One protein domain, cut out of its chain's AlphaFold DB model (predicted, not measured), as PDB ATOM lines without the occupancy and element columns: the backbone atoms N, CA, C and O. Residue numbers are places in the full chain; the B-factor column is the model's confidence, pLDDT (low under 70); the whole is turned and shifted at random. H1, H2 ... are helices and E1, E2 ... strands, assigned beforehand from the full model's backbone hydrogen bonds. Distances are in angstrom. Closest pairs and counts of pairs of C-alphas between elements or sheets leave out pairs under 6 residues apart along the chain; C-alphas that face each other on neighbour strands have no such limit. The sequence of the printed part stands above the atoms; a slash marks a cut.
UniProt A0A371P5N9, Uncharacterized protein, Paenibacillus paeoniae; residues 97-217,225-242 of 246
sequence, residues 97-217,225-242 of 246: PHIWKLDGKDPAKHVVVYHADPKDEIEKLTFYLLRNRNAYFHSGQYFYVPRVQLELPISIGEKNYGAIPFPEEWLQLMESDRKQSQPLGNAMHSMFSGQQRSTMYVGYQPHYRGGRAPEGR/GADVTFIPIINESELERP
ATOM      1  N   PRO A  97     166.808 212.998 140.316       94.00
ATOM      2  CA  PRO A  97     166.776 213.548 141.653       94.00
ATOM      3  C   PRO A  97     165.795 214.714 141.829       94.00
ATOM      4  O   PRO A  97     165.709 215.626 141.003       94.00
ATOM      5  N   HIS A  98     165.089 214.710 142.957       94.19
ATOM      6  CA  HIS A  98     164.171 215.770 143.368       94.19
ATOM      7  C   HIS A  98     164.414 216.154 144.829       94.19
ATOM      8  O   HIS A  98     164.832 215.328 145.634       94.19
ATOM      9  N   ILE A  99     164.091 217.393 145.194       93.94
ATOM     10  CA  ILE A  99     163.885 217.778 146.591       93.94
ATOM     11  C   ILE A  99     162.419 217.555 146.921       93.94
ATOM     12  O   ILE A  99     161.549 218.181 146.314       93.94
ATOM     13  N   TRP A 100     162.143 216.730 147.921       94.94
ATOM     14  CA  TRP A 100     160.831 216.654 148.541       94.94
ATOM     15  C   TRP A 100     160.833 217.441 149.852       94.94
ATOM     16  O   TRP A 100     161.606 217.160 150.768       94.94
ATOM     17  N   LYS A 101     159.973 218.456 149.926       93.38
ATOM     18  CA  LYS A 101     159.737 219.272 151.114       93.38
ATOM     19  C   LYS A 101     158.646 218.608 151.952       93.38
ATOM     20  O   LYS A 101     157.466 218.753 151.645       93.38
ATOM     21  N   LEU A 102     159.034 217.862 152.987       92.06
ATOM     22  CA  LEU A 102     158.078 217.205 153.892       92.06
ATOM     23  C   LEU A 102     157.334 218.240 154.755       92.06
ATOM     24  O   LEU A 102     156.170 218.057 155.105       92.06
ATOM     25  N   ASP A 103     157.994 219.367 155.034       88.31
ATOM     26  CA  ASP A 103     157.384 220.611 155.500       88.31
ATOM     27  C   ASP A 103     157.911 221.764 154.636       88.31
ATOM     28  O   ASP A 103     159.115 222.002 154.573       88.31
ATOM     29  N   GLY A 104     157.016 222.495 153.968       80.50
ATOM     30  CA  GLY A 104     157.393 223.610 153.096       80.50
ATOM     31  C   GLY A 104     158.019 224.811 153.819       80.50
ATOM     32  O   GLY A 104     158.545 225.703 153.149       80.50
ATOM     33  N   LYS A 105     157.951 224.870 155.155       81.06
ATOM     34  CA  LYS A 105     158.495 225.968 155.973       81.06
ATOM     35  C   LYS A 105     159.829 225.641 156.636       81.06
ATOM     36  O   LYS A 105     160.532 226.580 157.007       81.06
ATOM     37  N   ASP A 106     160.159 224.363 156.798       86.06
ATOM     38  CA  ASP A 106     161.343 223.912 157.529       86.06
ATOM     39  C   ASP A 106     162.334 223.195 156.592       86.06
ATOM     40  O   ASP A 106     162.111 222.038 156.225       86.06
ATOM     41  N   PRO A 107     163.463 223.835 156.231       85.94
ATOM     42  CA  PRO A 107     164.503 223.207 155.422       85.94
ATOM     43  C   PRO A 107     165.070 221.913 156.017       85.94
ATOM     44  O   PRO A 107     165.515 221.056 155.257       85.94
ATOM     45  N   ALA A 108     165.027 221.726 157.343       89.94
ATOM     46  CA  ALA A 108     165.465 220.486 157.990       89.94
ATOM     47  C   ALA A 108     164.547 219.293 157.670       89.94
ATOM     48  O   ALA A 108     164.909 218.138 157.888       89.94
ATOM     49  N   LYS A 109     163.353 219.566 157.130       92.94
ATOM     50  CA  LYS A 109     162.389 218.584 156.626       92.94
ATOM     51  C   LYS A 109     162.443 218.440 155.107       92.94
ATOM     52  O   LYS A 109     161.521 217.888 154.509       92.94
ATOM     53  N   HIS A 110     163.495 218.931 154.459       93.31
ATOM     54  CA  HIS A 110     163.743 218.665 153.050       93.31
ATOM     55  C   HIS A 110     164.616 217.421 152.887       93.31
ATOM     56  O   HIS A 110     165.607 217.232 153.596       93.31
ATOM     57  N   VAL A 111     164.267 216.592 151.907       95.75
ATOM     58  CA  VAL A 111     165.055 215.421 151.521       95.75
ATOM     59  C   VAL A 111     165.332 215.438 150.024       95.75
ATOM     60  O   VAL A 111     164.474 215.815 149.225       95.75
ATOM     61  N   VAL A 112     166.525 215.010 149.632       96.12
ATOM     62  CA  VAL A 112     166.841 214.642 148.254       96.12
ATOM     63  C   VAL A 112     166.378 213.212 148.033       96.12
ATOM     64  O   VAL A 112     166.840 212.311 148.725       96.12
ATOM     65  N   VAL A 113     165.500 212.989 147.064       96.25
ATOM     66  CA  VAL A 113     165.108 211.649 146.618       96.25
ATOM     67  C   VAL A 113     165.661 211.364 145.232       96.25
ATOM     68  O   VAL A 113     165.770 212.277 144.416       96.25
ATOM     69  N   TYR A 114     165.996 210.109 144.952       95.81
ATOM     70  CA  TYR A 114     166.441 209.662 143.632       95.81
ATOM     71  C   TYR A 114     166.154 208.170 143.430       95.81
ATOM     72  O   TYR A 114     166.049 207.408 144.396       95.81
ATOM     73  N   HIS A 115     166.073 207.750 142.167       95.75
ATOM     74  CA  HIS A 115     166.035 206.347 141.758       95.75
ATOM     75  C   HIS A 115     166.753 206.200 140.410       95.75
ATOM     76  O   HIS A 115     166.146 206.297 139.352       95.75
ATOM     77  N   ALA A 116     168.070 206.008 140.453       92.94
ATOM     78  CA  ALA A 116     168.907 205.908 139.265       92.94
ATOM     79  C   ALA A 116     168.626 204.609 138.493       92.94
ATOM     80  O   ALA A 116     168.563 203.533 139.092       92.94
ATOM     81  N   ASP A 117     168.500 204.689 137.169       91.06
ATOM     82  CA  ASP A 117     168.394 203.501 136.320       91.06
ATOM     83  C   ASP A 117     169.784 202.842 136.211       91.06
ATOM     84  O   ASP A 117     170.738 203.500 135.790       91.06
ATOM     85  N   PRO A 118     169.947 201.554 136.569       89.94
ATOM     86  CA  PRO A 118     171.224 200.859 136.446       89.94
ATOM     87  C   PRO A 118     171.796 200.858 135.023       89.94
ATOM     88  O   PRO A 118     173.011 200.766 134.864       89.94
ATOM     89  N   LYS A 119     170.950 200.988 133.989       88.69
ATOM     90  CA  LYS A 119     171.379 201.099 132.583       88.69
ATOM     91  C   LYS A 119     172.137 202.386 132.286       88.69
ATOM     92  O   LYS A 119     172.829 202.449 131.277       88.69
ATOM     93  N   ASP A 120     171.999 203.398 133.137       87.19
ATOM     94  CA  ASP A 120     172.743 204.641 132.980       87.19
ATOM     95  C   ASP A 120     174.202 204.489 133.379       87.19
ATOM     96  O   ASP A 120     174.993 205.372 133.084       87.19
ATOM     97  N   GLU A 121     174.557 203.409 134.079       89.69
ATOM     98  CA  GLU A 121     175.900 203.183 134.607       89.69
ATOM     99  C   GLU A 121     176.403 204.343 135.490       89.69
ATOM    100  O   GLU A 121     177.596 204.632 135.550       89.69
ATOM    101  N   ILE A 122     175.497 205.029 136.197       91.25
ATOM    102  CA  ILE A 122     175.868 206.050 137.183       91.25
ATOM    103  C   ILE A 122     176.542 205.350 138.365       91.25
ATOM    104  O   ILE A 122     175.936 204.505 139.016       91.25
ATOM    105  N   GLU A 123     177.777 205.735 138.674       93.12
ATOM    106  CA  GLU A 123     178.532 205.229 139.828       93.12
ATOM    107  C   GLU A 123     178.410 206.152 141.037       93.12
ATOM    108  O   GLU A 123     178.508 205.722 142.186       93.12
ATOM    109  N   LYS A 124     178.207 207.447 140.789       94.44
ATOM    110  CA  LYS A 124     178.130 208.462 141.834       94.44
ATOM    111  C   LYS A 124     177.217 209.607 141.409       94.44
ATOM    112  O   LYS A 124     177.298 210.092 140.285       94.44
ATOM    113  N   LEU A 125     176.390 210.083 142.330       95.06
ATOM    114  CA  LEU A 125     175.678 211.354 142.223       95.06
ATOM    115  C   LEU A 125     176.349 212.349 143.164       95.06
ATOM    116  O   LEU A 125     176.487 212.067 144.352       95.06
ATOM    117  N   THR A 126     176.756 213.511 142.665       96.25
ATOM    118  CA  THR A 126     177.215 214.600 143.535       96.25
ATOM    119  C   THR A 126     176.167 215.697 143.543       96.25
ATOM    120  O   THR A 126     175.879 216.286 142.505       96.25
ATOM    121  N   PHE A 127     175.582 215.958 144.707       96.81
ATOM    122  CA  PHE A 127     174.683 217.089 144.913       96.81
ATOM    123  C   PHE A 127     175.476 218.307 145.371       96.81
ATOM    124  O   PHE A 127     176.472 218.176 146.080       96.81
ATOM    125  N   TYR A 128     175.025 219.493 144.987       96.31
ATOM    126  CA  TYR A 128     175.694 220.750 145.284       96.31
ATOM    127  C   TYR A 128     174.706 221.754 145.854       96.31
ATOM    128  O   TYR A 128     173.687 222.017 145.219       96.31
ATOM    129  N   LEU A 129     175.030 222.368 146.991       95.50
ATOM    130  CA  LEU A 129     174.401 223.615 147.421       95.50
ATOM    131  C   LEU A 129     175.212 224.776 146.850       95.50
ATOM    132  O   LEU A 129     176.388 224.945 147.181       95.50
ATOM    133  N   LEU A 130     174.580 225.566 145.989       93.75
ATOM    134  CA  LEU A 130     175.222 226.617 145.214       93.75
ATOM    135  C   LEU A 130     174.628 227.983 145.544       93.75
ATOM    136  O   LEU A 130     173.413 228.155 145.624       93.75
ATOM    137  N   ARG A 131     175.500 228.983 145.665       90.75
ATOM    138  CA  ARG A 131     175.146 230.404 145.624       90.75
ATOM    139  C   ARG A 131     176.100 231.098 144.675       90.75
ATOM    140  O   ARG A 131     177.314 231.056 144.877       90.75
ATOM    141  N   ASN A 132     175.562 231.762 143.661       87.56
ATOM    142  CA  ASN A 132     176.391 232.534 142.748       87.56
ATOM    143  C   ASN A 132     176.968 233.756 143.464       87.56
ATOM    144  O   ASN A 132     176.288 234.391 144.281       87.56
ATOM    145  N   ARG A 133     178.223 234.092 143.132       87.19
ATOM    146  CA  ARG A 133     178.803 235.370 143.544       87.19
ATOM    147  C   ARG A 133     177.996 236.497 142.913       87.19
ATOM    148  O   ARG A 133     177.569 236.380 141.764       87.19
ATOM    149  N   ASN A 134     177.818 237.587 143.635       83.00
ATOM    150  CA  ASN A 134     177.179 238.776 143.091       83.00
ATOM    151  C   ASN A 134     177.853 240.025 143.658       83.00
ATOM    152  O   ASN A 134     178.391 239.997 144.762       83.00
ATOM    153  N   ALA A 135     177.831 241.117 142.910       83.00
ATOM    154  CA  ALA A 135     178.284 242.416 143.374       83.00
ATOM    155  C   ALA A 135     177.261 243.455 142.930       83.00
ATOM    156  O   ALA A 135     176.848 243.465 141.772       83.00
ATOM    157  N   TYR A 136     176.838 244.319 143.843       78.88
ATOM    158  CA  TYR A 136     175.887 245.373 143.520       78.88
ATOM    159  C   TYR A 136     176.189 246.647 144.300       78.88
ATOM    160  O   TYR A 136     176.749 246.618 145.393       78.88
ATOM    161  N   PHE A 137     175.802 247.776 143.720       75.69
ATOM    162  CA  PHE A 137     175.912 249.088 144.338       75.69
ATOM    163  C   PHE A 137     174.515 249.585 144.697       75.69
ATOM    164  O   PHE A 137     173.616 249.583 143.855       75.69
ATOM    165  N   HIS A 138     174.314 249.983 145.948       74.56
ATOM    166  CA  HIS A 138     173.034 250.500 146.414       74.56
ATOM    167  C   HIS A 138     173.253 251.583 147.470       74.56
ATOM    168  O   HIS A 138     174.040 251.399 148.394       74.56
ATOM    169  N   SER A 139     172.550 252.712 147.337       79.12
ATOM    170  CA  SER A 139     172.579 253.819 148.307       79.12
ATOM    171  C   SER A 139     173.994 254.294 148.687       79.12
ATOM    172  O   SER A 139     174.282 254.553 149.851       79.12
ATOM    173  N   GLY A 140     174.903 254.386 147.710       83.56
ATOM    174  CA  GLY A 140     176.278 254.837 147.954       83.56
ATOM    175  C   GLY A 140     177.236 253.756 148.469       83.56
ATOM    176  O   GLY A 140     178.415 254.043 148.653       83.56
ATOM    177  N   GLN A 141     176.761 252.526 148.692       77.50
ATOM    178  CA  GLN A 141     177.547 251.422 149.244       77.50
ATOM    179  C   GLN A 141     177.691 250.272 148.242       77.50
ATOM    180  O   GLN A 141     176.744 249.903 147.544       77.50
ATOM    181  N   TYR A 142     178.890 249.689 148.192       82.31
ATOM    182  CA  TYR A 142     179.164 248.462 147.450       82.31
ATOM    183  C   TYR A 142     178.911 247.249 148.338       82.31
ATOM    184  O   TYR A 142     179.427 247.161 149.451       82.31
ATOM    185  N   PHE A 143     178.160 246.289 147.813       81.19
ATOM    186  CA  PHE A 143     177.884 245.016 148.454       81.19
ATOM    187  C   PHE A 143     178.459 243.894 147.605       81.19
ATOM    188  O   PHE A 143     178.264 243.850 146.389       81.19
ATOM    189  N   TYR A 144     179.143 242.968 148.267       82.62
ATOM    190  CA  TYR A 144     179.655 241.753 147.657       82.62
ATOM    191  C   TYR A 144     179.015 240.541 148.326       82.62
ATOM    192  O   TYR A 144     179.022 240.417 149.550       82.62
ATOM    193  N   VAL A 145     178.471 239.645 147.512       83.19
ATOM    194  CA  VAL A 145     177.928 238.358 147.932       83.19
ATOM    195  C   VAL A 145     178.909 237.277 147.484       83.19
ATOM    196  O   VAL A 145     179.071 237.079 146.274       83.19
ATOM    197  N   PRO A 146     179.566 236.570 148.417       86.25
ATOM    198  CA  PRO A 146     180.500 235.516 148.066       86.25
ATOM    199  C   PRO A 146     179.774 234.270 147.555       86.25
ATOM    200  O   PRO A 146     178.633 233.971 147.944       86.25
ATOM    201  N   ARG A 147     180.488 233.517 146.715       89.94
ATOM    202  CA  ARG A 147     180.067 232.201 146.240       89.94
ATOM    203  C   ARG A 147     179.947 231.217 147.406       89.94
ATOM    204  O   ARG A 147     180.745 231.245 148.337       89.94
ATOM    205  N   VAL A 148     178.950 230.344 147.324       92.44
ATOM    206  CA  VAL A 148     178.857 229.112 148.115       92.44
ATOM    207  C   VAL A 148     178.867 227.929 147.159       92.44
ATOM    208  O   VAL A 148     178.178 227.963 146.140       92.44
ATOM    209  N   GLN A 149     179.640 226.904 147.502       94.75
ATOM    210  CA  GLN A 149     179.640 225.603 146.844       94.75
ATOM    211  C   GLN A 149     179.974 224.541 147.889       94.75
ATOM    212  O   GLN A 149     181.127 224.417 148.293       94.75
ATOM    213  N   LEU A 150     178.961 223.805 148.339       95.38
ATOM    214  CA  LEU A 150     179.126 222.654 149.227       95.38
ATOM    215  C   LEU A 150     178.701 221.390 148.490       95.38
ATOM    216  O   LEU A 150     177.665 221.391 147.829       95.38
ATOM    217  N   GLU A 151     179.490 220.328 148.610       95.88
ATOM    218  CA  GLU A 151     179.270 219.067 147.897       95.88
ATOM    219  C   GLU A 151     178.680 218.004 148.830       95.88
ATOM    220  O   GLU A 151     179.060 217.899 149.994       95.88
ATOM    221  N   LEU A 152     177.786 217.179 148.295       96.31
ATOM    222  CA  LEU A 152     177.251 215.982 148.935       96.31
ATOM    223  C   LEU A 152     177.374 214.803 147.952       96.31
ATOM    224  O   LEU A 152     176.489 214.588 147.117       96.31
ATOM    225  N   PRO A 153     178.495 214.064 147.996       95.81
ATOM    226  CA  PRO A 153     178.730 212.910 147.137       95.81
ATOM    227  C   PRO A 153     178.006 211.656 147.640       95.81
ATOM    228  O   PRO A 153     178.159 211.275 148.796       95.81
ATOM    229  N   ILE A 154     177.310 210.957 146.745       94.62
ATOM    230  CA  ILE A 154     176.581 209.712 147.011       94.62
ATOM    231  C   ILE A 154     177.039 208.640 146.029       94.62
ATOM    232  O   ILE A 154     176.982 208.841 144.818       94.62
ATOM    233  N   SER A 155     177.486 207.496 146.545       93.56
ATOM    234  CA  SER A 155     177.869 206.353 145.707       93.56
ATOM    235  C   SER A 155     176.634 205.534 145.345       93.56
ATOM    236  O   SER A 155     175.862 205.153 146.225       93.56
ATOM    237  N   ILE A 156     176.462 205.253 144.058       89.88
ATOM    238  CA  ILE A 156     175.396 204.409 143.523       89.88
ATOM    239  C   ILE A 156     175.951 202.985 143.453       89.88
ATOM    240  O   ILE A 156     176.670 202.613 142.530       89.88
ATOM    241  N   GLY A 157     175.709 202.228 144.523       81.62
ATOM    242  CA  GLY A 157     176.088 200.819 144.635       81.62
ATOM    243  C   GLY A 157     174.924 199.896 144.274       81.62
ATOM    244  O   GLY A 157     174.146 200.174 143.368       81.62
ATOM    245  N   GLU A 158     174.760 198.814 145.038       77.94
ATOM    246  CA  GLU A 158     173.635 197.877 144.874       77.94
ATOM    247  C   GLU A 158     172.268 198.532 145.132       77.94
ATOM    248  O   GLU A 158     171.258 198.130 144.556       77.94
ATOM    249  N   LYS A 159     172.233 199.567 145.982       88.81
ATOM    250  CA  LYS A 159     171.043 200.377 146.240       88.81
ATOM    251  C   LYS A 159     171.070 201.621 145.350       88.81
ATOM    252  O   LYS A 159     171.734 202.606 145.659       88.81
ATOM    253  N   ASN A 160     170.327 201.572 144.250       93.19
ATOM    254  CA  ASN A 160     170.234 202.627 143.236       93.19
ATOM    255  C   ASN A 160     169.134 203.671 143.515       93.19
ATOM    256  O   ASN A 160     168.786 204.457 142.639       93.19
ATOM    257  N   TYR A 161     168.570 203.689 144.719       95.56
ATOM    258  CA  TYR A 161     167.562 204.654 145.151       95.56
ATOM    259  C   TYR A 161     167.842 205.122 146.574       95.56
ATOM    260  O   TYR A 161     168.486 204.427 147.364       95.56
ATOM    261  N   GLY A 162     167.280 206.268 146.936       95.44
ATOM    262  CA  GLY A 162     167.265 206.684 148.328       95.44
ATOM    263  C   GLY A 162     166.599 208.023 148.560       95.44
ATOM    264  O   GLY A 162     166.356 208.787 147.626       95.44
ATOM    265  N   ALA A 163     166.355 208.289 149.838       95.94
ATOM    266  CA  ALA A 163     165.951 209.576 150.374       95.94
ATOM    267  C   ALA A 163     166.993 210.043 151.399       95.94
ATOM    268  O   ALA A 163     167.268 209.349 152.379       95.94
ATOM    269  N   ILE A 164     167.601 211.200 151.161       95.12
ATOM    270  CA  ILE A 164     168.727 211.710 151.944       95.12
ATOM    271  C   ILE A 164     168.343 213.080 152.510       95.12
ATOM    272  O   ILE A 164     168.025 213.978 151.727       95.12
ATOM    273  N   PRO A 165     168.361 213.279 153.839       95.62
ATOM    274  CA  PRO A 165     168.133 214.596 154.418       95.62
ATOM    275  C   PRO A 165     169.259 215.555 154.034       95.62
ATOM    276  O   PRO A 165     170.392 215.143 153.781       95.62
ATOM    277  N   PHE A 166     168.963 216.852 154.015       94.75
ATOM    278  CA  PHE A 166     170.022 217.844 153.859       94.75
ATOM    279  C   PHE A 166     171.028 217.736 155.016       94.75
ATOM    280  O   PHE A 166     170.616 217.596 156.171       94.75
ATOM    281  N   PRO A 167     172.341 217.793 154.730       96.00
ATOM    282  CA  PRO A 167     173.351 217.747 155.774       96.00
ATOM    283  C   PRO A 167     173.273 219.011 156.635       96.00
ATOM    284  O   PRO A 167     172.935 220.093 156.152       96.00
ATOM    285  N   GLU A 168     173.632 218.878 157.910       95.06
ATOM    286  CA  GLU A 168     173.545 219.954 158.907       95.06
ATOM    287  C   GLU A 168     174.248 221.247 158.451       95.06
ATOM    288  O   GLU A 168     173.724 222.344 158.623       95.06
ATOM    289  N   GLU A 169     175.392 221.127 157.774       95.25
ATOM    290  CA  GLU A 169     176.134 222.270 157.228       95.25
ATOM    291  C   GLU A 169     175.322 223.070 156.197       95.25
ATOM    292  O   GLU A 169     175.352 224.303 156.197       95.25
ATOM    293  N   TRP A 170     174.555 222.387 155.337       95.00
ATOM    294  CA  TRP A 170     173.670 223.049 154.375       95.00
ATOM    295  C   TRP A 170     172.547 223.779 155.106       95.00
ATOM    296  O   TRP A 170     172.258 224.930 154.783       95.00
ATOM    297  N   LEU A 171     171.948 223.142 156.116       93.19
ATOM    298  CA  LEU A 171     170.860 223.719 156.910       93.19
ATOM    299  C   LEU A 171     171.301 224.989 157.639       93.19
ATOM    300  O   LEU A 171     170.627 226.017 157.552       93.19
ATOM    301  N   GLN A 172     172.458 224.951 158.301       92.56
ATOM    302  CA  GLN A 172     173.021 226.105 159.004       92.56
ATOM    303  C   GLN A 172     173.295 227.269 158.054       92.56
ATOM    304  O   GLN A 172     172.992 228.425 158.371       92.56
ATOM    305  N   LEU A 173     173.839 226.972 156.873       91.12
ATOM    306  CA  LEU A 173     174.162 227.985 155.882       91.12
ATOM    307  C   LEU A 173     172.903 228.602 155.259       91.12
ATOM    308  O   LEU A 173     172.815 229.826 155.151       91.12
ATOM    309  N   MET A 174     171.911 227.778 154.917       87.88
ATOM    310  CA  MET A 174     170.611 228.236 154.421       87.88
ATOM    311  C   MET A 174     169.873 229.080 155.465       87.88
ATOM    312  O   MET A 174     169.289 230.106 155.123       87.88
ATOM    313  N   GLU A 175     169.924 228.703 156.743       87.12
ATOM    314  CA  GLU A 175     169.299 229.472 157.821       87.12
ATOM    315  C   GLU A 175     170.023 230.801 158.075       87.12
ATOM    316  O   GLU A 175     169.379 231.831 158.293       87.12
ATOM    317  N   SER A 176     171.358 230.814 158.009       85.19
ATOM    318  CA  SER A 176     172.152 232.044 158.093       85.19
ATOM    319  C   SER A 176     171.816 233.002 156.948       85.19
ATOM    320  O   SER A 176     171.538 234.180 157.189       85.19
ATOM    321  N   ASP A 177     171.753 232.488 155.717       82.06
ATOM    322  CA  ASP A 177     171.382 233.259 154.531       82.06
ATOM    323  C   ASP A 177     169.954 233.804 154.632       82.06
ATOM    324  O   ASP A 177     169.725 234.991 154.401       82.06
ATOM    325  N   ARG A 178     169.002 232.984 155.094       79.38
ATOM    326  CA  ARG A 178     167.613 233.400 155.319       79.38
ATOM    327  C   ARG A 178     167.521 234.546 156.324       79.38
ATOM    328  O   ARG A 178     166.814 235.515 156.053       79.38
ATOM    329  N   LYS A 179     168.225 234.466 157.461       78.69
ATOM    330  CA  LYS A 179     168.260 235.536 158.481       78.69
ATOM    331  C   LYS A 179     168.864 236.827 157.932       78.69
ATOM    332  O   LYS A 179     168.336 237.900 158.203       78.69
ATOM    333  N   GLN A 180     169.933 236.729 157.143       71.75
ATOM    334  CA  GLN A 180     170.559 237.887 156.500       71.75
ATOM    335  C   GLN A 180     169.687 238.486 155.391       71.75
ATOM    336  O   GLN A 180     169.748 239.687 155.140       71.75
ATOM    337  N   SER A 181     168.872 237.669 154.728       64.38
ATOM    338  CA  SER A 181     168.005 238.075 153.622       64.38
ATOM    339  C   SER A 181     166.655 238.652 154.059       64.38
ATOM    340  O   SER A 181     165.932 239.172 153.210       64.38
ATOM    341  N   GLN A 182     166.310 238.627 155.354       60.50
ATOM    342  CA  GLN A 182     165.093 239.281 155.840       60.50
ATOM    343  C   GLN A 182     165.170 240.805 155.613       60.50
ATOM    344  O   GLN A 182     166.158 241.437 156.001       60.50
ATOM    345  N   PRO A 183     164.157 241.422 154.978       55.47
ATOM    346  CA  PRO A 183     164.151 242.861 154.761       55.47
ATOM    347  C   PRO A 183     164.071 243.593 156.106       55.47
ATOM    348  O   PRO A 183     163.156 243.372 156.894       55.47
ATOM    349  N   LEU A 184     165.007 244.512 156.347       49.50
ATOM    350  CA  LEU A 184     165.057 245.383 157.531       49.50
ATOM    351  C   LEU A 184     163.987 246.501 157.519       49.50
ATOM    352  O   LEU A 184     164.155 247.519 158.183       49.50
ATOM    353  N   GLY A 185     162.897 246.370 156.755       51.06
ATOM    354  CA  GLY A 185     161.988 247.488 156.495       51.06
ATOM    355  C   GLY A 185     160.531 247.107 156.252       51.06
ATOM    356  O   GLY A 185     160.216 246.008 155.807       51.06
ATOM    357  N   ASN A 186     159.657 248.073 156.547       56.31
ATOM    358  CA  ASN A 186     158.195 248.017 156.458       56.31
ATOM    359  C   ASN A 186     157.693 247.532 155.082       56.31
ATOM    360  O   ASN A 186     158.380 247.689 154.078       56.31
ATOM    361  N   ALA A 187     156.449 247.040 155.023       55.16
ATOM    362  CA  ALA A 187     155.800 246.422 153.851       55.16
ATOM    363  C   ALA A 187     155.879 247.210 152.521       55.16
ATOM    364  O   ALA A 187     155.747 246.635 151.444       55.16
ATOM    365  N   MET A 188     156.116 248.523 152.575       51.75
ATOM    366  CA  MET A 188     156.329 249.355 151.388       51.75
ATOM    367  C   MET A 188     157.714 249.118 150.756       51.75
ATOM    368  O   MET A 188     157.851 249.144 149.541       51.75
ATOM    369  N   HIS A 189     158.740 248.812 151.555       52.62
ATOM    370  CA  HIS A 189     160.103 248.547 151.085       52.62
ATOM    371  C   HIS A 189     160.210 247.195 150.364       52.62
ATOM    372  O   HIS A 189     160.906 247.098 149.358       52.62
ATOM    373  N   SER A 190     159.442 246.186 150.795       53.00
ATOM    374  CA  SER A 190     159.370 244.877 150.128       53.00
ATOM    375  C   SER A 190     158.683 244.914 148.758       53.00
ATOM    376  O   SER A 190     158.918 244.027 147.945       53.00
ATOM    377  N   MET A 191     157.847 245.925 148.483       49.88
ATOM    378  CA  MET A 191     157.196 246.098 147.175       49.88
ATOM    379  C   MET A 191     158.129 246.705 146.114       49.88
ATOM    380  O   MET A 191     157.906 246.495 144.926       49.88
ATOM    381  N   PHE A 192     159.176 247.429 146.531       52.81
ATOM    382  CA  PHE A 192     160.119 248.111 145.631       52.81
ATOM    383  C   PHE A 192     161.550 247.555 145.694       52.81
ATOM    384  O   PHE A 192     162.400 247.945 144.893       52.81
ATOM    385  N   SER A 193     161.840 246.615 146.599       51.81
ATOM    386  CA  SER A 193     163.118 245.907 146.637       51.81
ATOM    387  C   SER A 193     163.153 244.806 145.572       51.81
ATOM    388  O   SER A 193     163.064 243.621 145.881       51.81
ATOM    389  N   GLY A 194     163.328 245.182 144.304       44.50
ATOM    390  CA  GLY A 194     163.611 244.252 143.199       44.50
ATOM    391  C   GLY A 194     164.970 243.538 143.302       44.50
ATOM    392  O   GLY A 194     165.403 242.882 142.360       44.50
ATOM    393  N   GLN A 195     165.675 243.666 144.428       49.53
ATOM    394  CA  GLN A 195     166.932 242.975 144.677       49.53
ATOM    395  C   GLN A 195     166.645 241.588 145.247       49.53
ATOM    396  O   GLN A 195     166.562 241.407 146.462       49.53
ATOM    397  N   GLN A 196     166.534 240.600 144.357       47.22
ATOM    398  CA  GLN A 196     166.743 239.201 144.722       47.22
ATOM    399  C   GLN A 196     168.132 239.082 145.363       47.22
ATOM    400  O   GLN A 196     169.157 239.052 144.678       47.22
ATOM    401  N   ARG A 197     168.177 239.061 146.698       53.16
ATOM    402  CA  ARG A 197     169.359 238.599 147.425       53.16
ATOM    403  C   ARG A 197     169.583 237.142 147.018       53.16
ATOM    404  O   ARG A 197     168.625 236.390 146.863       53.16
ATOM    405  N   SER A 198     170.840 236.824 146.718       53.69
ATOM    406  CA  SER A 198     171.273 235.604 146.031       53.69
ATOM    407  C   SER A 198     170.625 234.348 146.621       53.69
ATOM    408  O   SER A 198     170.958 233.949 147.732       53.69
ATOM    409  N   THR A 199     169.692 233.732 145.892       75.25
ATOM    410  CA  THR A 199     169.005 232.527 146.361       75.25
ATOM    411  C   THR A 199     169.928 231.330 146.204       75.25
ATOM    412  O   THR A 199     170.299 230.977 145.081       75.25
ATOM    413  N   MET A 200     170.287 230.701 147.321       87.75
ATOM    414  CA  MET A 200     170.904 229.380 147.279       87.75
ATOM    415  C   MET A 200     169.986 228.405 146.542       87.75
ATOM    416  O   MET A 200     168.765 228.447 146.706       87.75
ATOM    417  N   TYR A 201     170.568 227.518 145.749       90.25
ATOM    418  CA  TYR A 201     169.844 226.454 145.066       90.25
ATOM    419  C   TYR A 201     170.638 225.156 145.129       90.25
ATOM    420  O   TYR A 201     171.853 225.163 145.330       90.25
ATOM    421  N   VAL A 202     169.934 224.038 144.975       93.44
ATOM    422  CA  VAL A 202     170.563 222.722 144.894       93.44
ATOM    423  C   VAL A 202     170.631 222.312 143.435       93.44
ATOM    424  O   VAL A 202     169.645 222.447 142.715       93.44
ATOM    425  N   GLY A 203     171.781 221.804 143.020       94.69
ATOM    426  CA  GLY A 203     171.992 221.162 141.730       94.69
ATOM    427  C   GLY A 203     172.630 219.786 141.903       94.69
ATOM    428  O   GLY A 203     173.057 219.440 143.006       94.69
ATOM    429  N   TYR A 204     172.705 218.986 140.843       95.06
ATOM    430  CA  TYR A 204     173.407 217.703 140.890       95.06
ATOM    431  C   TYR A 204     174.235 217.429 139.637       95.06
ATOM    432  O   TYR A 204     173.938 217.929 138.557       95.06
ATOM    433  N   GLN A 205     175.264 216.601 139.780       94.00
ATOM    434  CA  GLN A 205     176.092 216.111 138.684       94.00
ATOM    435  C   GLN A 205     176.191 214.581 138.772       94.00
ATOM    436  O   GLN A 205     176.665 214.055 139.786       94.00
ATOM    437  N   PRO A 206     175.732 213.845 137.744       93.00
ATOM    438  CA  PRO A 206     175.950 212.409 137.655       93.00
ATOM    439  C   PRO A 206     177.370 212.098 137.169       93.00
ATOM    440  O   PRO A 206     177.883 212.723 136.241       93.00
ATOM    441  N   HIS A 207     177.993 211.099 137.784       92.25
ATOM    442  CA  HIS A 207     179.273 210.536 137.375       92.25
ATOM    443  C   HIS A 207     179.043 209.116 136.864       92.25
ATOM    444  O   HIS A 207     178.640 208.230 137.619       92.25
ATOM    445  N   TYR A 208     179.293 208.931 135.573       90.75
ATOM    446  CA  TYR A 208     179.069 207.683 134.856       90.75
ATOM    447  C   TYR A 208     180.327 206.816 134.833       90.75
ATOM    448  O   TYR A 208     181.442 207.340 134.709       90.75
ATOM    449  N   ARG A 209     180.148 205.496 134.861       86.75
ATOM    450  CA  ARG A 209     181.197 204.520 134.568       86.75
ATOM    451  C   ARG A 209     181.738 204.803 133.166       86.75
ATOM    452  O   ARG A 209     180.988 204.931 132.208       86.75
ATOM    453  N   GLY A 210     183.049 204.998 133.043       82.12
ATOM    454  CA  GLY A 210     183.674 205.371 131.763       82.12
ATOM    455  C   GLY A 210     183.554 206.854 131.370       82.12
ATOM    456  O   GLY A 210     184.085 207.251 130.332       82.12
ATOM    457  N   GLY A 211     182.929 207.696 132.201       79.44
ATOM    458  CA  GLY A 211     183.026 209.158 132.118       79.44
ATOM    459  C   GLY A 211     182.158 209.850 131.061       79.44
ATOM    460  O   GLY A 211     182.370 211.035 130.806       79.44
ATOM    461  N   ARG A 212     181.190 209.164 130.439       74.00
ATOM    462  CA  ARG A 212     180.264 209.767 129.461       74.00
ATOM    463  C   ARG A 212     178.813 209.441 129.788       74.00
ATOM    464  O   ARG A 212     178.512 208.326 130.187       74.00
ATOM    465  N   ALA A 213     177.931 210.421 129.594       75.06
ATOM    466  CA  ALA A 213     176.493 210.212 129.705       75.06
ATOM    467  C   ALA A 213     175.979 209.341 128.540       75.06
ATOM    468  O   ALA A 213     176.495 209.482 127.426       75.06
ATOM    469  N   PRO A 214     174.950 208.502 128.754       69.12
ATOM    470  CA  PRO A 214     174.277 207.786 127.674       69.12
ATOM    471  C   PRO A 214     173.706 208.750 126.621       69.12
ATOM    472  O   PRO A 214     173.124 209.785 126.961       69.12
ATOM    473  N   GLU A 215     173.843 208.414 125.335       58.47
ATOM    474  CA  GLU A 215     173.255 209.203 124.246       58.47
ATOM    475  C   GLU A 215     171.715 209.190 124.319       58.47
ATOM    476  O   GLU A 215     171.096 208.159 124.573       58.47
ATOM    477  N   GLY A 216     171.076 210.342 124.079       56.38
ATOM    478  CA  GLY A 216     169.617 210.433 123.914       56.38
ATOM    479  C   GLY A 216     168.798 210.778 125.164       56.38
ATOM    480  O   GLY A 216     167.587 210.969 125.047       56.38
ATOM    481  N   ARG A 217     169.409 210.953 126.343       54.16
ATOM    482  CA  ARG A 217     168.703 211.528 127.501       54.16
ATOM    483  C   ARG A 217     168.674 213.052 127.425       54.16
ATOM    484  O   ARG A 217     169.543 213.743 127.946       54.16
ATOM    485  N   GLY A 225     155.416 219.664 141.504       57.81
ATOM    486  CA  GLY A 225     154.246 219.966 142.337       57.81
ATOM    487  C   GLY A 225     154.650 220.884 143.497       57.81
ATOM    488  O   GLY A 225     155.837 221.128 143.689       57.81
ATOM    489  N   ALA A 226     153.689 221.366 144.294       61.00
ATOM    490  CA  ALA A 226     153.952 222.345 145.362       61.00
ATOM    491  C   ALA A 226     155.094 221.936 146.324       61.00
ATOM    492  O   ALA A 226     155.907 222.779 146.707       61.00
ATOM    493  N   ASP A 227     155.208 220.636 146.620       84.19
ATOM    494  CA  ASP A 227     156.138 220.113 147.627       84.19
ATOM    495  C   ASP A 227     157.318 219.317 147.036       84.19
ATOM    496  O   ASP A 227     158.249 218.974 147.760       84.19
ATOM    497  N   VAL A 228     157.331 219.036 145.726       87.62
ATOM    498  CA  VAL A 228     158.402 218.261 145.066       87.62
ATOM    499  C   VAL A 228     159.038 219.109 143.974       87.62
ATOM    500  O   VAL A 228     158.417 219.393 142.952       87.62
ATOM    501  N   THR A 229     160.285 219.518 144.194       89.00
ATOM    502  CA  THR A 229     161.048 220.415 143.317       89.00
ATOM    503  C   THR A 229     162.121 219.638 142.563       89.00
ATOM    504  O   THR A 229     162.852 218.849 143.154       89.00
ATOM    505  N   PHE A 230     162.232 219.868 141.258       87.81
ATOM    506  CA  PHE A 230     163.292 219.287 140.437       87.81
ATOM    507  C   PHE A 230     164.665 219.850 140.823       87.81
ATOM    508  O   PHE A 230     164.789 221.050 141.079       87.81
ATOM    509  N   ILE A 231     165.688 218.996 140.835       91.44
ATOM    510  CA  ILE A 231     167.079 219.419 141.011       91.44
ATOM    511  C   ILE A 231     167.717 219.507 139.618       91.44
ATOM    512  O   ILE A 231     167.786 218.487 138.939       91.44
ATOM    513  N   PRO A 232     168.181 220.680 139.153       89.81
ATOM    514  CA  PRO A 232     168.849 220.799 137.861       89.81
ATOM    515  C   PRO A 232     170.179 220.042 137.809       89.81
ATOM    516  O   PRO A 232     170.927 220.003 138.789       89.81
ATOM    517  N   ILE A 233     170.484 219.490 136.629       90.50
ATOM    518  CA  ILE A 233     171.832 219.015 136.302       90.50
ATOM    519  C   ILE A 233     172.749 220.236 136.190       90.50
ATOM    520  O   ILE A 233     172.399 221.201 135.511       90.50
ATOM    521  N   ILE A 234     173.911 220.176 136.834       90.50
ATOM    522  CA  ILE A 234     174.923 221.232 136.832       90.50
ATOM    523  C   ILE A 234     176.062 220.855 135.895       90.50
ATOM    524  O   ILE A 234     176.559 219.727 135.922       90.50
ATOM    525  N   ASN A 235     176.486 221.815 135.077       87.62
ATOM    526  CA  ASN A 235     177.650 221.652 134.217       87.62
ATOM    527  C   ASN A 235     178.943 221.951 134.974       87.62
ATOM    528  O   ASN A 235     178.991 222.812 135.849       87.62
ATOM    529  N   GLU A 236     180.040 221.329 134.547       85.31
ATOM    530  CA  GLU A 236     181.364 221.566 135.132       85.31
ATOM    531  C   GLU A 236     181.770 223.055 135.090       85.31
ATOM    532  O   GLU A 236     182.419 223.553 136.004       85.31
ATOM    533  N   SER A 237     181.328 223.802 134.071       86.62
ATOM    534  CA  SER A 237     181.566 225.250 133.942       86.62
ATOM    535  C   SER A 237     180.874 226.098 135.010       86.62
ATOM    536  O   SER A 237     181.243 227.254 135.215       86.62
ATOM    537  N   GLU A 238     179.840 225.563 135.652       86.06
ATOM    538  CA  GLU A 238     179.106 226.239 136.718       86.06
ATOM    539  C   GLU A 238     179.758 226.023 138.085       86.06
ATOM    540  O   GLU A 238     179.392 226.727 139.027       86.06
ATOM    541  N   LEU A 239     180.717 225.095 138.204       90.38
ATOM    542  CA  LEU A 239     181.462 224.792 139.425       90.38
ATOM    543  C   LEU A 239     182.763 225.603 139.510       90.38
ATOM    544  O   LEU A 239     183.495 225.780 138.539       90.38
ATOM    545  N   GLU A 240     183.093 226.074 140.711       87.94
ATOM    546  CA  GLU A 240     184.416 226.612 141.007       87.94
ATOM    547  C   GLU A 240     185.331 225.463 141.417       87.94
ATOM    548  O   GLU A 240     185.196 224.893 142.500       87.94
ATOM    549  N   ARG A 241     186.271 225.117 140.537       83.44
ATOM    550  CA  ARG A 241     187.376 224.215 140.860       83.44
ATOM    551  C   ARG A 241     188.600 225.042 141.253       83.44
ATOM    552  O   ARG A 241     188.909 226.017 140.558       83.44
ATOM    553  N   PRO A 242     189.334 224.669 142.316       71.94
ATOM    554  CA  PRO A 242     190.654 225.233 142.539       71.94
ATOM    555  C   PRO A 242     191.512 224.909 141.313       71.94
ATOM    556  O   PRO A 242     191.653 223.745 140.936       71.94
TER     557      PRO A 242
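Overview. This is residues 97 to 217 and 225 to 242 of the 246 residues of an uncharacterized protein of Paenibacillus paeoniae (UniProt A0A371P5N9). Two small antiparallel sheets lie partly face to face, E7-E2-E1-E9 and E6-E3-E8, and from one end of the second the E4-E5 hairpin runs on as a long two-stranded arm. H1 extends beyond the sheets toward that same end; after it the chain goes out to the short H2, residues 184 to 189 sticking out, and returns into E8. The 139 printed residues hold two named helices and nine named strands, in the order E1 to E7, H1, H2, E8, E9; the class is mixed, helices and strands. The whole is loose, with a radius of gyration of the C-alphas of 17.8 A, and elongated, spanning 55 by 34 by 28 A.

Arrangement. E1, residues 98 to 101, forms a hairpin with E2, residues 110 to 115; they are antiparallel, with N 100 and O 111 2.8 A apart. E3, residues 122 to 131, runs on into E4, residues 134 to 138, at 13 degrees. E4 forms a hairpin with E5, residues 141 to 145, with N 143 to O 136 at 2.8 A. E5 runs on at 7 degrees into E6, residues 148 to 155, antiparallel to E3, with N 127 to O 152 at 2.9 A. E7, residues 161 to 165, is antiparallel to E2, with N 164 to O 112 at 2.8 A. H1, residues 168 to 181, is on the sheet E6-E3-E8 but only grazes it with residues 169 to 174; the C-alphas of Leu 129 and Trp 170, the closest of E3 and H1, are 7.0 A apart. H2, residues 187 to 192, is apart from H1 and not on either of these two larger sheets. E8, residues 201 to 208, is antiparallel to E3, with N 205 to O 126 at 2.8 A. E9, residues 228 to 230, is antiparallel to E1, with N 99 to O 229 at 2.8 A. Every O i to N i+4 pair of H1 is within hydrogen-bond range; H2 has 0 of 2, and 2 of 3 O i to N i+3 pairs.

Along the chain. E1 begins at C-alpha 98, (164.171, 215.770, 143.368). From first to last C-alpha E3 measures 25.8 A, E8 23.3 A, E6 22.9 A, H1 19.7 A and E2 16.9 A. H1 begins at C-alpha 168, (173.545, 219.954, 158.907), and E9 ends at C-alpha 230, (163.292, 219.287, 140.437).

Size, cuts and confidence. The C-alphas of Gly 140 and Glu 158, the two farthest apart, are 57.1 A apart. Residues 218 to 224 are not printed; C-alphas 217 and 225 are 22.4 A apart across this cut, in the link from E8 to E9. No link printed whole is long. Residues 231 to 242 hold no named element. The mean pLDDT of the printed part is 83.0; it is under 70 at residues 181 to 198, 214 to 217 and 225 to 226.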